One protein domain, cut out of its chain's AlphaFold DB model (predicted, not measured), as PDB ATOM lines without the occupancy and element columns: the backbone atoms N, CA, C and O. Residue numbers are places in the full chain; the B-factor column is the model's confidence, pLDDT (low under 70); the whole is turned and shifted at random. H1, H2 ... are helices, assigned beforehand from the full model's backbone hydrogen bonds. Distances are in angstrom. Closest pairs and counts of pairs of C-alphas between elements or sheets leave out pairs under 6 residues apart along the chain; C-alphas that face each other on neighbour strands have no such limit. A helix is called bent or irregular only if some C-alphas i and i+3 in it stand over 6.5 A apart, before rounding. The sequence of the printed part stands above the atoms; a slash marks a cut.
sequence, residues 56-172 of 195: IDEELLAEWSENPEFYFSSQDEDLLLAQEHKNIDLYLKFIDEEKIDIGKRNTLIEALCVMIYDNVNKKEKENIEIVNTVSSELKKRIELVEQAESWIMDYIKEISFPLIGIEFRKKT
ATOM      1  N   ILE A  56     129.528 149.108  77.573       94.94
ATOM      2  CA  ILE A  56     128.863 150.139  76.776       94.94
ATOM      3  C   ILE A  56     127.400 149.732  76.610       94.94
ATOM      4  O   ILE A  56     127.101 148.728  75.962       94.94
ATOM      5  N   ASP A  57     126.505 150.512  77.207       94.88
ATOM      6  CA  ASP A  57     125.059 150.365  77.093       94.88
ATOM      7  C   ASP A  57     124.425 151.583  76.411       94.88
ATOM      8  O   ASP A  57     125.094 152.555  76.064       94.88
ATOM      9  N   GLU A  58     123.114 151.513  76.186       96.00
ATOM     10  CA  GLU A  58     122.364 152.560  75.492       96.00
ATOM     11  C   GLU A  58     122.430 153.921  76.201       96.00
ATOM     12  O   GLU A  58     122.482 154.946  75.530       96.00
ATOM     13  N   GLU A  59     122.470 153.943  77.536       96.19
ATOM     14  CA  GLU A  59     122.584 155.181  78.317       96.19
ATOM     15  C   GLU A  59     123.933 155.863  78.064       96.19
ATOM     16  O   GLU A  59     123.979 157.058  77.764       96.19
ATOM     17  N   LEU A  60     125.030 155.102  78.143       97.12
ATOM     18  CA  LEU A  60     126.363 155.630  77.870       97.12
ATOM     19  C   LEU A  60     126.515 156.043  76.407       97.12
ATOM     20  O   LEU A  60     127.094 157.090  76.127       97.12
ATOM     21  N   LEU A  61     125.994 155.249  75.471       97.12
ATOM     22  CA  LEU A  61     126.103 155.575  74.054       97.12
ATOM     23  C   LEU A  61     125.276 156.816  73.694       97.12
ATOM     24  O   LEU A  61     125.744 157.637  72.912       97.12
ATOM     25  N   ALA A  62     124.107 157.003  74.320       97.00
ATOM     26  CA  ALA A  62     123.316 158.225  74.196       97.00
ATOM     27  C   ALA A  62     124.107 159.456  74.629       97.00
ATOM     28  O   ALA A  62     124.252 160.398  73.850       97.00
ATOM     29  N   GLU A  63     124.674 159.428  75.835       97.19
ATOM     30  CA  GLU A  63     125.453 160.553  76.345       97.19
ATOM     31  C   GLU A  63     126.709 160.831  75.499       97.19
ATOM     32  O   GLU A  63     127.020 161.988  75.213       97.19
ATOM     33  N   TRP A  64     127.407 159.782  75.065       97.75
ATOM     34  CA  TRP A  64     128.574 159.878  74.186       97.75
ATOM     35  C   TRP A  64     128.234 160.471  72.816       97.75
ATOM     36  O   TRP A  64     128.945 161.341  72.317       97.75
ATOM     37  N   SER A  65     127.131 160.022  72.214       97.12
ATOM     38  CA  SER A  65     126.747 160.376  70.844       97.12
ATOM     39  C   SER A  65     126.479 161.866  70.651       97.12
ATOM     40  O   SER A  65     126.726 162.389  69.570       97.12
ATOM     41  N   GLU A  66     126.001 162.557  71.686       95.94
ATOM     42  CA  GLU A  66     125.669 163.982  71.623       95.94
ATOM     43  C   GLU A  66     126.821 164.880  72.109       95.94
ATOM     44  O   GLU A  66     126.747 166.103  71.969       95.94
ATOM     45  N   ASN A  67     127.887 164.305  72.682       95.44
ATOM     46  CA  ASN A  67     128.971 165.069  73.291       95.44
ATOM     47  C   ASN A  67     130.330 164.797  72.620       95.44
ATOM     48  O   ASN A  67     130.952 163.763  72.882       95.44
ATOM     49  N   PRO A  68     130.858 165.742  71.818       92.75
ATOM     50  CA  PRO A  68     132.113 165.540  71.097       92.75
ATOM     51  C   PRO A  68     133.319 165.337  72.026       92.75
ATOM     52  O   PRO A  68     134.269 164.666  71.632       92.75
ATOM     53  N   GLU A  69     133.263 165.845  73.261       93.81
ATOM     54  CA  GLU A  69     134.358 165.765  74.237       93.81
ATOM     55  C   GLU A  69     134.415 164.426  74.989       93.81
ATOM     56  O   GLU A  69     135.344 164.194  75.764       93.81
ATOM     57  N   PHE A  70     133.415 163.553  74.831       95.88
ATOM     58  CA  PHE A  70     133.380 162.263  75.524       95.88
ATOM     59  C   PHE A  70     133.913 161.161  74.646       95.88
ATOM     60  O   PHE A  70     133.416 160.947  73.549       95.88
ATOM     61  N   TYR A  71     134.884 160.419  75.158       95.00
ATOM     62  CA  TYR A  71     135.504 159.313  74.448       95.00
ATOM     63  C   TYR A  71     135.513 158.095  75.356       95.00
ATOM     64  O   TYR A  71     135.977 158.185  76.489       95.00
ATOM     65  N   PHE A  72     135.044 156.951  74.869       95.25
ATOM     66  CA  PHE A  72     135.221 155.674  75.559       95.25
ATOM     67  C   PHE A  72     136.695 155.298  75.683       95.25
ATOM     68  O   PHE A  72     137.072 154.553  76.587       95.25
ATOM     69  N   SER A  73     137.526 155.798  74.770       91.88
ATOM     70  CA  SER A  73     138.977 155.709  74.830       91.88
ATOM     71  C   SER A  73     139.592 156.914  74.137       91.88
ATOM     72  O   SER A  73     139.258 157.213  72.995       91.88
ATOM     73  N   SER A  74     140.530 157.585  74.795       86.00
ATOM     74  CA  SER A  74     141.339 158.641  74.173       86.00
ATOM     75  C   SER A  74     142.282 158.124  73.076       86.00
ATOM     76  O   SER A  74     142.815 158.914  72.296       86.00
ATOM     77  N   GLN A  75     142.498 156.808  73.014       86.56
ATOM     78  CA  GLN A  75     143.313 156.127  72.008       86.56
ATOM     79  C   GLN A  75     142.508 155.002  71.361       86.56
ATOM     80  O   GLN A  75     141.913 154.199  72.080       86.56
ATOM     81  N   ASP A  76     142.530 154.924  70.032       89.69
ATOM     82  CA  ASP A  76     141.952 153.819  69.257       89.69
ATOM     83  C   ASP A  76     140.499 153.474  69.665       89.69
ATOM     84  O   ASP A  76     140.150 152.320  69.926       89.69
ATOM     85  N   GLU A  77     139.649 154.503  69.802       94.94
ATOM     86  CA  GLU A  77     138.248 154.358  70.231       94.94
ATOM     87  C   GLU A  77     137.447 153.430  69.307       94.94
ATOM     88  O   GLU A  77     136.663 152.607  69.778       94.94
ATOM     89  N   ASP A  78     137.680 153.531  68.001       95.38
ATOM     90  CA  ASP A  78     137.115 152.668  66.968       95.38
ATOM     91  C   ASP A  78     137.467 151.192  67.203       95.38
ATOM     92  O   ASP A  78     136.588 150.333  67.121       95.38
ATOM     93  N   LEU A  79     138.718 150.893  67.582       96.12
ATOM     94  CA  LEU A  79     139.158 149.533  67.894       96.12
ATOM     95  C   LEU A  79     138.508 149.009  69.176       96.12
ATOM     96  O   LEU A  79     138.122 147.841  69.229       96.12
ATOM     97  N   LEU A  80     138.363 149.856  70.204       95.25
ATOM     98  CA  LEU A  80     137.649 149.485  71.430       95.25
ATOM     99  C   LEU A  80     136.187 149.151  71.119       95.25
ATOM    100  O   LEU A  80     135.692 148.101  71.526       95.25
ATOM    101  N   LEU A  81     135.503 150.009  70.361       97.31
ATOM    102  CA  LEU A  81     134.111 149.797  69.969       97.31
ATOM    103  C   LEU A  81     133.956 148.537  69.107       97.31
ATOM    104  O   LEU A  81     133.003 147.780  69.304       97.31
ATOM    105  N   ALA A  82     134.904 148.276  68.202       97.19
ATOM    106  CA  ALA A  82     134.907 147.107  67.329       97.19
ATOM    107  C   ALA A  82     135.013 145.772  68.086       97.19
ATOM    108  O   ALA A  82     134.521 144.757  67.598       97.19
ATOM    109  N   GLN A  83     135.599 145.750  69.286       94.56
ATOM    110  CA  GLN A  83     135.687 144.536  70.109       94.56
ATOM    111  C   GLN A  83     134.340 144.133  70.733       94.56
ATOM    112  O   GLN A  83     134.125 142.963  71.055       94.56
ATOM    113  N   GLU A  84     133.399 145.069  70.862       94.50
ATOM    114  CA  GLU A  84     132.101 144.859  71.507       94.50
ATOM    115  C   GLU A  84     131.035 144.376  70.503       94.50
ATOM    116  O   GLU A  84     130.012 145.025  70.285       94.50
ATOM    117  N   HIS A  85     131.238 143.202  69.887       94.38
ATOM    118  CA  HIS A  85     130.325 142.656  68.862       94.38
ATOM    119  C   HIS A  85     128.860 142.530  69.324       94.38
ATOM    120  O   HIS A  85     127.939 142.610  68.513       94.38
ATOM    121  N   LYS A  86     128.621 142.361  70.634       95.31
ATOM    122  CA  LYS A  86     127.266 142.312  71.220       95.31
ATOM    123  C   LYS A  86     126.464 143.606  71.002       95.31
ATOM    124  O   LYS A  86     125.244 143.579  71.114       95.31
ATOM    125  N   ASN A  87     127.140 144.710  70.672       97.06
ATOM    126  CA  ASN A  87     126.553 146.036  70.510       97.06
ATOM    127  C   ASN A  87     126.307 146.432  69.046       97.06
ATOM    128  O   ASN A  87     125.930 147.575  68.805       97.06
ATOM    129  N   ILE A  88     126.463 145.525  68.069       98.12
ATOM    130  CA  ILE A  88     126.237 145.833  66.641       98.12
ATOM    131  C   ILE A  88     124.875 146.511  66.414       98.12
ATOM    132  O   ILE A  88     124.827 147.583  65.817       98.12
ATOM    133  N   ASP A  89     123.784 145.941  66.932       97.94
ATOM    134  CA  ASP A  89     122.435 146.508  66.765       97.94
ATOM    135  C   ASP A  89     122.311 147.904  67.390       97.94
ATOM    136  O   ASP A  89     121.648 148.790  66.847       97.94
ATOM    137  N   LEU A  90     122.983 148.114  68.523       97.75
ATOM    138  CA  LEU A  90     123.003 149.396  69.212       97.75
ATOM    139  C   LEU A  90     123.785 150.439  68.398       97.75
ATOM    140  O   LEU A  90     123.302 151.550  68.208       97.75
ATOM    141  N   TYR A  91     124.945 150.084  67.847       98.44
ATOM    142  CA  TYR A  91     125.722 150.980  66.985       98.44
ATOM    143  C   TYR A  91     124.951 151.350  65.718       98.44
ATOM    144  O   TYR A  91     124.899 152.522  65.353       98.44
ATOM    145  N   LEU A  92     124.292 150.374  65.090       98.38
ATOM    146  CA  LEU A  92     123.454 150.595  63.910       98.38
ATOM    147  C   LEU A  92     122.271 151.523  64.199       98.38
ATOM    148  O   LEU A  92     121.936 152.353  63.361       98.38
ATOM    149  N   LYS A  93     121.664 151.419  65.386       97.69
ATOM    150  CA  LYS A  93     120.643 152.374  65.826       97.69
ATOM    151  C   LYS A  93     121.212 153.795  65.882       97.69
ATOM    152  O   LYS A  93     120.606 154.710  65.343       97.69
ATOM    153  N   PHE A  94     122.369 153.978  66.513       98.00
ATOM    154  CA  PHE A  94     122.929 155.306  66.765       98.00
ATOM    155  C   PHE A  94     123.476 156.013  65.526       98.00
ATOM    156  O   PHE A  94     123.374 157.235  65.446       98.00
ATOM    157  N   ILE A  95     124.011 155.292  64.535       98.06
ATOM    158  CA  ILE A  95     124.453 155.937  63.286       98.06
ATOM    159  C   ILE A  95     123.292 156.581  62.513       98.06
ATOM    160  O   ILE A  95     123.518 157.562  61.802       98.06
ATOM    161  N   ASP A  96     122.073 156.061  62.689       97.31
ATOM    162  CA  ASP A  96     120.847 156.564  62.063       97.31
ATOM    163  C   ASP A  96     120.190 157.710  62.850       97.31
ATOM    164  O   ASP A  96     119.288 158.371  62.332       97.31
ATOM    165  N   GLU A  97     120.619 157.965  64.090       96.31
ATOM    166  CA  GLU A  97     120.066 159.052  64.894       96.31
ATOM    167  C   GLU A  97     120.425 160.409  64.273       96.31
ATOM    168  O   GLU A  97     121.545 160.648  63.818       96.31
ATOM    169  N   GLU A  98     119.472 161.342  64.261       92.69
ATOM    170  CA  GLU A  98     119.692 162.668  63.666       92.69
ATOM    171  C   GLU A  98     120.645 163.517  64.521       92.69
ATOM    172  O   GLU A  98     121.436 164.298  63.995       92.69
ATOM    173  N   LYS A  99     120.579 163.342  65.846       94.31
ATOM    174  CA  LYS A  99     121.273 164.179  66.834       94.31
ATOM    175  C   LYS A  99     122.716 163.782  67.120       94.31
ATOM    176  O   LYS A  99     123.416 164.564  67.758       94.31
ATOM    177  N   ILE A 100     123.142 162.595  66.693       97.56
ATOM    178  CA  ILE A 100     124.522 162.149  66.895       97.56
ATOM    179  C   ILE A 100     125.490 163.146  66.250       97.56
ATOM    180  O   ILE A 100     125.294 163.597  65.116       97.56
ATOM    181  N   ASP A 101     126.548 163.477  66.980       97.56
ATOM    182  CA  ASP A 101     127.664 164.248  66.458       97.56
ATOM    183  C   ASP A 101     128.290 163.529  65.252       97.56
ATOM    184  O   ASP A 101     128.419 162.304  65.215       97.56
ATOM    185  N   ILE A 102     128.696 164.294  64.238       96.81
ATOM    186  CA  ILE A 102     129.209 163.723  62.988       96.81
ATOM    187  C   ILE A 102     130.496 162.916  63.205       96.81
ATOM    188  O   ILE A 102     130.678 161.880  62.568       96.81
ATOM    189  N   GLY A 103     131.367 163.352  64.121       96.88
ATOM    190  CA  GLY A 103     132.573 162.617  64.486       96.88
ATOM    191  C   GLY A 103     132.211 161.289  65.136       96.88
ATOM    192  O   GLY A 103     132.710 160.250  64.717       96.88
ATOM    193  N   LYS A 104     131.257 161.302  66.071       97.88
ATOM    194  CA  LYS A 104     130.750 160.098  66.747       97.88
ATOM    195  C   LYS A 104     130.096 159.118  65.771       97.88
ATOM    196  O   LYS A 104     130.375 157.920  65.821       97.88
ATOM    197  N   ARG A 105     129.294 159.613  64.822       98.44
ATOM    198  CA  ARG A 105     128.731 158.788  63.740       98.44
ATOM    199  C   ARG A 105     129.841 158.118  62.935       98.44
ATOM    200  O   ARG A 105     129.783 156.911  62.709       98.44
ATOM    201  N   ASN A 106     130.856 158.883  62.537       98.12
ATOM    202  CA  ASN A 106     131.978 158.362  61.763       98.12
ATOM    203  C   ASN A 106     132.781 157.321  62.552       98.12
ATOM    204  O   ASN A 106     133.119 156.289  61.983       98.12
ATOM    205  N   THR A 107     133.005 157.527  63.853       98.25
ATOM    206  CA  THR A 107     133.665 156.550  64.733       98.25
ATOM    207  C   THR A 107     132.894 155.228  64.805       98.25
ATOM    208  O   THR A 107     133.504 154.166  64.709       98.25
ATOM    209  N   LEU A 108     131.557 155.251  64.913       98.62
ATOM    210  CA  LEU A 108     130.758 154.015  64.881       98.62
ATOM    211  C   LEU A 108     130.841 153.306  63.527       98.62
ATOM    212  O   LEU A 108     130.949 152.082  63.475       98.62
ATOM    213  N   ILE A 109     130.797 154.058  62.425       98.75
ATOM    214  CA  ILE A 109     130.931 153.490  61.079       98.75
ATOM    215  C   ILE A 109     132.318 152.862  60.899       98.75
ATOM    216  O   ILE A 109     132.419 151.744  60.393       98.75
ATOM    217  N   GLU A 110     133.373 153.542  61.344       98.56
ATOM    218  CA  GLU A 110     134.735 153.016  61.322       98.56
ATOM    219  C   GLU A 110     134.850 151.732  62.146       98.56
ATOM    220  O   GLU A 110     135.315 150.724  61.615       98.56
ATOM    221  N   ALA A 111     134.323 151.710  63.374       98.62
ATOM    222  CA  ALA A 111     134.300 150.516  64.217       98.62
ATOM    223  C   ALA A 111     133.584 149.333  63.537       98.62
ATOM    224  O   ALA A 111     134.073 148.204  63.559       98.62
ATOM    225  N   LEU A 112     132.453 149.571  62.863       98.88
ATOM    226  CA  LEU A 112     131.744 148.539  62.096       98.88
ATOM    227  C   LEU A 112     132.568 148.051  60.885       98.88
ATOM    228  O   LEU A 112     132.599 146.854  60.584       98.88
ATOM    229  N   CYS A 113     133.298 148.938  60.205       98.75
ATOM    230  CA  CYS A 113     134.242 148.555  59.153       98.75
ATOM    231  C   CYS A 113     135.432 147.739  59.696       98.75
ATOM    232  O   CYS A 113     135.823 146.754  59.060       98.75
ATOM    233  N   VAL A 114     135.965 148.088  60.874       98.62
ATOM    234  CA  VAL A 114     136.986 147.307  61.597       98.62
ATOM    235  C   VAL A 114     136.448 145.915  61.926       98.62
ATOM    236  O   VAL A 114     137.120 144.925  61.636       98.62
ATOM    237  N   MET A 115     135.209 145.800  62.421       98.62
ATOM    238  CA  MET A 115     134.580 144.500  62.682       98.62
ATOM    239  C   MET A 115     134.530 143.626  61.424       98.62
ATOM    240  O   MET A 115     134.787 142.427  61.507       98.62
ATOM    241  N   ILE A 116     134.232 144.181  60.245       98.62
ATOM    242  CA  ILE A 116     134.301 143.406  58.995       98.62
ATOM    243  C   ILE A 116     135.741 142.944  58.736       98.62
ATOM    244  O   ILE A 116     135.976 141.760  58.484       98.62
ATOM    245  N   TYR A 117     136.700 143.871  58.804       98.44
ATOM    246  CA  TYR A 117     138.113 143.611  58.528       98.44
ATOM    247  C   TYR A 117     138.691 142.500  59.420       98.44
ATOM    248  O   TYR A 117     139.282 141.545  58.912       98.44
ATOM    249  N   ASP A 118     138.448 142.565  60.729       97.81
ATOM    250  CA  ASP A 118     138.982 141.617  61.711       97.81
ATOM    251  C   ASP A 118     138.379 140.213  61.602       97.81
ATOM    252  O   ASP A 118     138.936 139.243  62.130       97.81
ATOM    253  N   ASN A 119     137.225 140.085  60.944       98.25
ATOM    254  CA  ASN A 119     136.444 138.854  60.926       98.25
ATOM    255  C   ASN A 119     136.385 138.174  59.548       98.25
ATOM    256  O   ASN A 119     136.159 136.968  59.497       98.25
ATOM    257  N   VAL A 120     136.671 138.871  58.441       97.62
ATOM    258  CA  VAL A 120     136.498 138.335  57.070       97.62
ATOM    259  C   VAL A 120     137.291 137.055  56.772       97.62
ATOM    260  O   VAL A 120     136.836 136.203  56.014       97.62
ATOM    261  N   ASN A 121     138.481 136.899  57.359       95.75
ATOM    262  CA  ASN A 121     139.367 135.759  57.088       95.75
ATOM    263  C   ASN A 121     139.189 134.604  58.087       95.75
ATOM    264  O   ASN A 121     139.838 133.560  57.952       95.75
ATOM    265  N   LYS A 122     138.328 134.789  59.090       96.31
ATOM    266  CA  LYS A 122     138.004 133.787  60.104       96.31
ATOM    267  C   LYS A 122     136.900 132.873  59.568       96.31
ATOM    268  O   LYS A 122     136.008 133.306  58.843       96.31
ATOM    269  N   LYS A 123     137.004 131.575  59.852       94.81
ATOM    270  CA  LYS A 123     136.130 130.534  59.268       94.81
ATOM    271  C   LYS A 123     135.024 130.095  60.219       94.81
ATOM    272  O   LYS A 123     134.152 129.315  59.842       94.81
ATOM    273  N   GLU A 124     135.098 130.538  61.460       97.75
ATOM    274  CA  GLU A 124     134.142 130.243  62.497       97.75
ATOM    275  C   GLU A 124     132.806 130.908  62.159       97.75
ATOM    276  O   GLU A 124     132.738 132.025  61.645       97.75
ATOM    277  N   LYS A 125     131.721 130.186  62.452       96.88
ATOM    278  CA  LYS A 125     130.360 130.595  62.099       96.88
ATOM    279  C   LYS A 125     130.018 131.993  62.629       96.88
ATOM    280  O   LYS A 125     129.429 132.778  61.897       96.88
ATOM    281  N   GLU A 126     130.430 132.297  63.855       96.50
ATOM    282  CA  GLU A 126     130.208 133.597  64.495       96.50
ATOM    283  C   GLU A 126     130.852 134.749  63.708       96.50
ATOM    284  O   GLU A 126     130.200 135.754  63.437       96.50
ATOM    285  N   ASN A 127     132.100 134.593  63.254       97.88
ATOM    286  CA  ASN A 127     132.788 135.638  62.490       97.88
ATOM    287  C   ASN A 127     132.136 135.862  61.118       97.88
ATOM    288  O   ASN A 127     131.992 137.003  60.682       97.88
ATOM    289  N   ILE A 128     131.687 134.786  60.466       97.75
ATOM    290  CA  ILE A 128     130.936 134.864  59.207       97.75
ATOM    291  C   ILE A 128     129.601 135.597  59.417       97.75
ATOM    292  O   ILE A 128     129.217 136.427  58.593       97.75
ATOM    293  N   GLU A 129     128.892 135.314  60.513       97.81
ATOM    294  CA  GLU A 129     127.635 135.985  60.864       97.81
ATOM    295  C   GLU A 129     127.840 137.479  61.134       97.81
ATOM    296  O   GLU A 129     127.069 138.285  60.612       97.81
ATOM    297  N   ILE A 130     128.904 137.860  61.849       98.19
ATOM    298  CA  ILE A 130     129.274 139.267  62.067       98.19
ATOM    299  C   ILE A 130     129.509 139.969  60.729       98.19
ATOM    300  O   ILE A 130     128.869 140.979  60.448       98.19
ATOM    301  N   VAL A 131     130.369 139.413  59.868       98.50
ATOM    302  CA  VAL A 131     130.695 140.017  58.565       98.50
ATOM    303  C   VAL A 131     129.441 140.193  57.717       98.50
ATOM    304  O   VAL A 131     129.219 141.275  57.176       98.50
ATOM    305  N   ASN A 132     128.598 139.163  57.617       98.25
ATOM    306  CA  ASN A 132     127.370 139.221  56.825       98.25
ATOM    307  C   ASN A 132     126.376 140.247  57.377       98.25
ATOM    308  O   ASN A 132     125.792 141.006  56.605       98.25
ATOM    309  N   THR A 133     126.198 140.283  58.699       98.44
ATOM    310  CA  THR A 133     125.272 141.214  59.357       98.44
ATOM    311  C   THR A 133     125.732 142.649  59.146       98.44
ATOM    312  O   THR A 133     124.998 143.457  58.580       98.44
ATOM    313  N   VAL A 134     126.979 142.951  59.513       98.69
ATOM    314  CA  VAL A 134     127.512 144.312  59.452       98.69
ATOM    315  C   VAL A 134     127.597 144.807  58.009       98.69
ATOM    316  O   VAL A 134     127.114 145.896  57.712       98.69
ATOM    317  N   SER A 135     128.123 144.004  57.076       98.56
ATOM    318  CA  SER A 135     128.190 144.410  55.663       98.56
ATOM    319  C   SER A 135     126.806 144.623  55.052       98.56
ATOM    320  O   SER A 135     126.603 145.602  54.331       98.56
ATOM    321  N   SER A 136     125.827 143.766  55.367       98.56
ATOM    322  CA  SER A 136     124.467 143.927  54.855       98.56
ATOM    323  C   SER A 136     123.775 145.169  55.412       98.56
ATOM    324  O   SER A 136     122.988 145.777  54.687       98.56
ATOM    325  N   GLU A 137     124.013 145.531  56.670       98.69
ATOM    326  CA  GLU A 137     123.418 146.715  57.294       98.69
ATOM    327  C   GLU A 137     124.097 148.011  56.847       98.69
ATOM    328  O   GLU A 137     123.406 148.982  56.529       98.69
ATOM    329  N   LEU A 138     125.426 148.018  56.724       98.69
ATOM    330  CA  LEU A 138     126.165 149.156  56.178       98.69
ATOM    331  C   LEU A 138     125.838 149.395  54.701       98.69
ATOM    332  O   LEU A 138     125.734 150.539  54.271       98.69
ATOM    333  N   LYS A 139     125.566 148.338  53.926       98.56
ATOM    334  CA  LYS A 139     125.127 148.465  52.528       98.56
ATOM    335  C   LYS A 139     123.814 149.239  52.384       98.56
ATOM    336  O   LYS A 139     123.612 149.921  51.384       98.56
ATOM    337  N   LYS A 140     122.922 149.165  53.377       98.44
ATOM    338  CA  LYS A 140     121.677 149.958  53.405       98.44
ATOM    339  C   LYS A 140     121.937 151.442  53.683       98.44
ATOM    340  O   LYS A 140     121.057 152.258  53.441       98.44
ATOM    341  N   ARG A 141     123.130 151.775  54.179       98.19
ATOM    342  CA  ARG A 141     123.560 153.096  54.654       98.19
ATOM    343  C   ARG A 141     124.799 153.579  53.899       98.19
ATOM    344  O   ARG A 141     125.644 154.265  54.464       98.19
ATOM    345  N   ILE A 142     124.918 153.199  52.625       97.69
ATOM    346  CA  ILE A 142     126.124 153.419  51.818       97.69
ATOM    347  C   ILE A 142     126.564 154.890  51.811       97.69
ATOM    348  O   ILE A 142     127.745 155.167  51.973       97.69
ATOM    349  N   GLU A 143     125.611 155.824  51.755       97.81
ATOM    350  CA  GLU A 143     125.882 157.265  51.774       97.81
ATOM    351  C   GLU A 143     126.551 157.718  53.081       97.81
ATOM    352  O   GLU A 143     127.426 158.580  53.055       97.81
ATOM    353  N   LEU A 144     126.181 157.128  54.225       98.19
ATOM    354  CA  LEU A 144     126.827 157.418  55.507       98.19
ATOM    355  C   LEU A 144     128.254 156.858  55.538       98.19
ATOM    356  O   LEU A 144     129.165 157.517  56.033       98.19
ATOM    357  N   VAL A 145     128.464 155.667  54.969       98.31
ATOM    358  CA  VAL A 145     129.799 155.055  54.873       98.31
ATOM    359  C   VAL A 145     130.724 155.887  53.981       98.31
ATOM    360  O   VAL A 145     131.871 156.130  54.349       98.31
ATOM    361  N   GLU A 146     130.228 156.374  52.844       97.19
ATOM    362  CA  GLU A 146     130.979 157.263  51.948       97.19
ATOM    363  C   GLU A 146     131.321 158.600  52.624       97.19
ATOM    364  O   GLU A 146     132.442 159.091  52.493       97.19
ATOM    365  N   GLN A 147     130.405 159.171  53.416       97.00
ATOM    366  CA  GLN A 147     130.675 160.387  54.197       97.00
ATOM    367  C   GLN A 147     131.763 160.183  55.263       97.00
ATOM    368  O   GLN A 147     132.521 161.112  55.551       97.00
ATOM    369  N   ALA A 148     131.869 158.977  55.822       97.75
ATOM    370  CA  ALA A 148     132.884 158.616  56.805       97.75
ATOM    371  C   ALA A 148     134.224 158.166  56.181       97.75
ATOM    372  O   ALA A 148     135.181 157.930  56.915       97.75
ATOM    373  N   GLU A 149     134.344 158.066  54.849       96.75
ATOM    374  CA  GLU A 149     135.490 157.434  54.167       96.75
ATOM    375  C   GLU A 149     136.862 157.959  54.625       96.75
ATOM    376  O   GLU A 149     137.822 157.189  54.726       96.75
ATOM    377  N   SER A 150     136.985 159.266  54.878       96.06
ATOM    378  CA  SER A 150     138.263 159.881  55.259       96.06
ATOM    379  C   SER A 150     138.737 159.512  56.664       96.06
ATOM    380  O   SER A 150     139.901 159.749  56.972       96.06
ATOM    381  N   TRP A 151     137.843 158.992  57.506       96.31
ATOM    382  CA  TRP A 151     138.163 158.498  58.844       96.31
ATOM    383  C   TRP A 151     138.691 157.069  58.774       96.31
ATOM    384  O   TRP A 151     139.653 156.736  59.443       96.31
ATOM    385  N   ILE A 152     138.149 156.273  57.853       97.31
ATOM    386  CA  ILE A 152     138.450 154.851  57.745       97.31
ATOM    387  C   ILE A 152     139.795 154.639  57.042       97.31
ATOM    388  O   ILE A 152     140.014 155.062  55.897       97.31
ATOM    389  N   MET A 153     140.689 153.905  57.702       95.38
ATOM    390  CA  MET A 153     142.017 153.590  57.171       95.38
ATOM    391  C   MET A 153     141.966 152.829  55.836       95.38
ATOM    392  O   MET A 153     141.184 151.898  55.649       95.38
ATOM    393  N   ASP A 154     142.863 153.169  54.900       96.06
ATOM    394  CA  ASP A 154     142.901 152.582  53.547       96.06
ATOM    395  C   ASP A 154     142.932 151.047  53.531       96.06
ATOM    396  O   ASP A 154     142.259 150.432  52.707       96.06
ATOM    397  N   TYR A 155     143.673 150.417  54.447       95.56
ATOM    398  CA  TYR A 155     143.745 148.953  54.519       95.56
ATOM    399  C   TYR A 155     142.432 148.316  55.003       95.56
ATOM    400  O   TYR A 155     142.121 147.192  54.617       95.56
ATOM    401  N   ILE A 156     141.640 149.034  55.805       97.75
ATOM    402  CA  ILE A 156     140.300 148.603  56.219       97.75
ATOM    403  C   ILE A 156     139.351 148.739  55.033       97.75
ATOM    404  O   ILE A 156     138.586 147.815  54.748       97.75
ATOM    405  N   LYS A 157     139.422 149.857  54.298       97.88
ATOM    406  CA  LYS A 157     138.597 150.107  53.105       97.88
ATOM    407  C   LYS A 157     138.827 149.059  52.023       97.88
ATOM    408  O   LYS A 157     137.863 148.536  51.482       97.88
ATOM    409  N   GLU A 158     140.080 148.675  51.766       96.69
ATOM    410  CA  GLU A 158     140.438 147.622  50.797       96.69
ATOM    411  C   GLU A 158     139.686 146.300  51.014       96.69
ATOM    412  O   GLU A 158     139.444 145.568  50.055       96.69
ATOM    413  N   ILE A 159     139.299 146.007  52.255       97.69
ATOM    414  CA  ILE A 159     138.625 144.766  52.637       97.69
ATOM    415  C   ILE A 159     137.122 144.971  52.842       97.69
ATOM    416  O   ILE A 159     136.311 144.217  52.307       97.69
ATOM    417  N   SER A 160     136.741 145.980  53.623       97.94
ATOM    418  CA  SER A 160     135.355 146.186  54.053       97.94
ATOM    419  C   SER A 160     134.475 146.786  52.954       97.94
ATOM    420  O   SER A 160     133.347 146.330  52.762       97.94
ATOM    421  N   PHE A 161     134.979 147.751  52.178       98.25
ATOM    422  CA  PHE A 161     134.174 148.477  51.189       98.25
ATOM    423  C   PHE A 161     133.628 147.567  50.078       98.25
ATOM    424  O   PHE A 161     132.426 147.645  49.809       98.25
ATOM    425  N   PRO A 162     134.413 146.639  49.490       97.50
ATOM    426  CA  PRO A 162     133.883 145.701  48.502       97.50
ATOM    427  C   PRO A 162     132.720 144.845  49.020       97.50
ATOM    428  O   PRO A 162     131.792 144.551  48.267       97.50
ATOM    429  N   LEU A 163     132.739 144.470  50.304       97.94
ATOM    430  CA  LEU A 163     131.676 143.674  50.931       97.94
ATOM    431  C   LEU A 163     130.408 144.501  51.184       97.94
ATOM    432  O   LEU A 163     129.298 143.981  51.079       97.94
ATOM    433  N   ILE A 164     130.570 145.796  51.454       98.12
ATOM    434  CA  ILE A 164     129.477 146.773  51.592       98.12
ATOM    435  C   ILE A 164     128.913 147.169  50.211       98.12
ATOM    436  O   ILE A 164     127.757 147.571  50.096       98.12
ATOM    437  N   GLY A 165     129.686 146.980  49.138       96.69
ATOM    438  CA  GLY A 165     129.309 147.327  47.765       96.69
ATOM    439  C   GLY A 165     129.829 148.688  47.295       96.69
ATOM    440  O   GLY A 165     129.271 149.244  46.354       96.69
ATOM    441  N   ILE A 166     130.883 149.206  47.928       96.31
ATOM    442  CA  ILE A 166     131.571 150.445  47.549       96.31
ATOM    443  C   ILE A 166     132.835 150.088  46.751       96.31
ATOM    444  O   ILE A 166     133.650 149.266  47.181       96.31
ATOM    445  N   GLU A 167     133.027 150.713  45.586       90.81
ATOM    446  CA  GLU A 167     134.278 150.586  44.832       90.81
ATOM    447  C   GLU A 167     135.388 151.416  45.491       90.81
ATOM    448  O   GLU A 167     135.452 152.631  45.317       90.81
ATOM    449  N   PHE A 168     136.321 150.763  46.188       88.06
ATOM    450  CA  PHE A 168     137.525 151.428  46.685       88.06
ATOM    451  C   PHE A 168     138.707 151.211  45.738       88.06
ATOM    452  O   PHE A 168     139.157 150.085  45.512       88.06
ATOM    453  N   ARG A 169     139.248 152.302  45.187       78.25
ATOM    454  CA  ARG A 169     140.489 152.279  44.401       78.25
ATOM    455  C   ARG A 169     141.554 153.062  45.142       78.25
ATOM    456  O   ARG A 169     141.503 154.290  45.186       78.25
ATOM    457  N   LYS A 170     142.554 152.353  45.670       70.88
ATOM    458  CA  LYS A 170     143.713 152.982  46.305       70.88
ATOM    459  C   LYS A 170     144.344 153.977  45.334       70.88
ATOM    460  O   LYS A 170     144.790 153.592  44.249       70.88
ATOM    461  N   LYS A 171     144.414 155.251  45.720       64.56
ATOM    462  CA  LYS A 171     145.207 156.231  44.975       64.56
ATOM    463  C   LYS A 171     146.668 155.810  45.090       64.56
ATOM    464  O   LYS A 171     147.302 155.941  46.133       64.56
ATOM    465  N   THR A 172     147.217 155.249  44.020       51.25
ATOM    466  CA  THR A 172     148.656 155.017  43.928       51.25
ATOM    467  C   THR A 172     149.366 156.370  43.966       51.25
ATOM    468  O   THR A 172     148.946 157.323  43.301       51.25
TER     469      THR A 172
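This is residues 56 to 172 of the 195 residues of an uncharacterized protein of Maribacter sp (UniProt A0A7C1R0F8). One long helix, H4, runs through the middle of this domain, and the other helices pack round it. H3 and H5 run against H4, each making a helical hairpin with it; H2 packs on H4 too, H7 crosses it about at right angles, short H6 packs on it from another side, and H1 lies farthest out, packed on H3. The printed part has 117 residues with seven named helices, H1 to H7 in order along the chain, and no named strand; the class is all helix. It is compact, with a radius of gyration of the C-alphas of 13.5 A and spans of 35 by 34 by 27 A.

Find C-alpha 58 at (122.364, 152.560, 75.492); from there H1, residues 58 to 66, runs 12.5 A. Next look at H2, residues 77 to 83, and H3, residues 85 to 95, 15.6 A long and irregular, with C-alphas 86 and 89 7.8 A apart. H4, residues 102 to 119, starts at C-alpha 102 (129.209, 163.723, 62.988) and runs 26.0 A. H5 holds residues 125 to 139 over 20.9 A, and H6 residues 142 to 147. H7, residues 154 to 164, is 14.8 A long and ends at C-alpha 164 (129.477, 146.773, 51.592).

Begin at H4, the hub, which touches six other helices. H3, H4 and H5 form a bundle, up and down, each running against the one before it. H3 and H4 touch at C-alphas 95 and 105, 5.2 A apart; residues 112 to 119 of H4 touch H5, closest at C-alphas 116 and 131, 5.0 A. H3 and H5 only just touch, with 3 pairs of C-alphas within 8 A, the closest being 88 and 134 at 7.5 A. Residues 107 to 115 of H4 touch H2 at a steep tilt of 39 degrees, closest at C-alphas 78 and 111, 4.5 A. Residues 113 to 117 touch H7, about perpendicular at 83 degrees, closest at C-alphas 113 and 160, 5.7 A. Residues 106 to 109 touch H6, closest at C-alphas 109 and 145, 6.5 A. H1 touches H3, closest at C-alphas 58 and 90, 7.1 A. In H2, H4, H5 and H6 every O i to N i+4 pair is within hydrogen-bond range; in H1 it is 4 of 5, in H3 5 of 7 and in H7 4 of 7.

The C-alphas of Glu 59 and Thr 172, the two farthest apart, are 43.2 A from each other. The printed part has no cut, and no link is long. Look at residues 171 to 172 for pLDDT under 70; the mean of the printed part is 95.6.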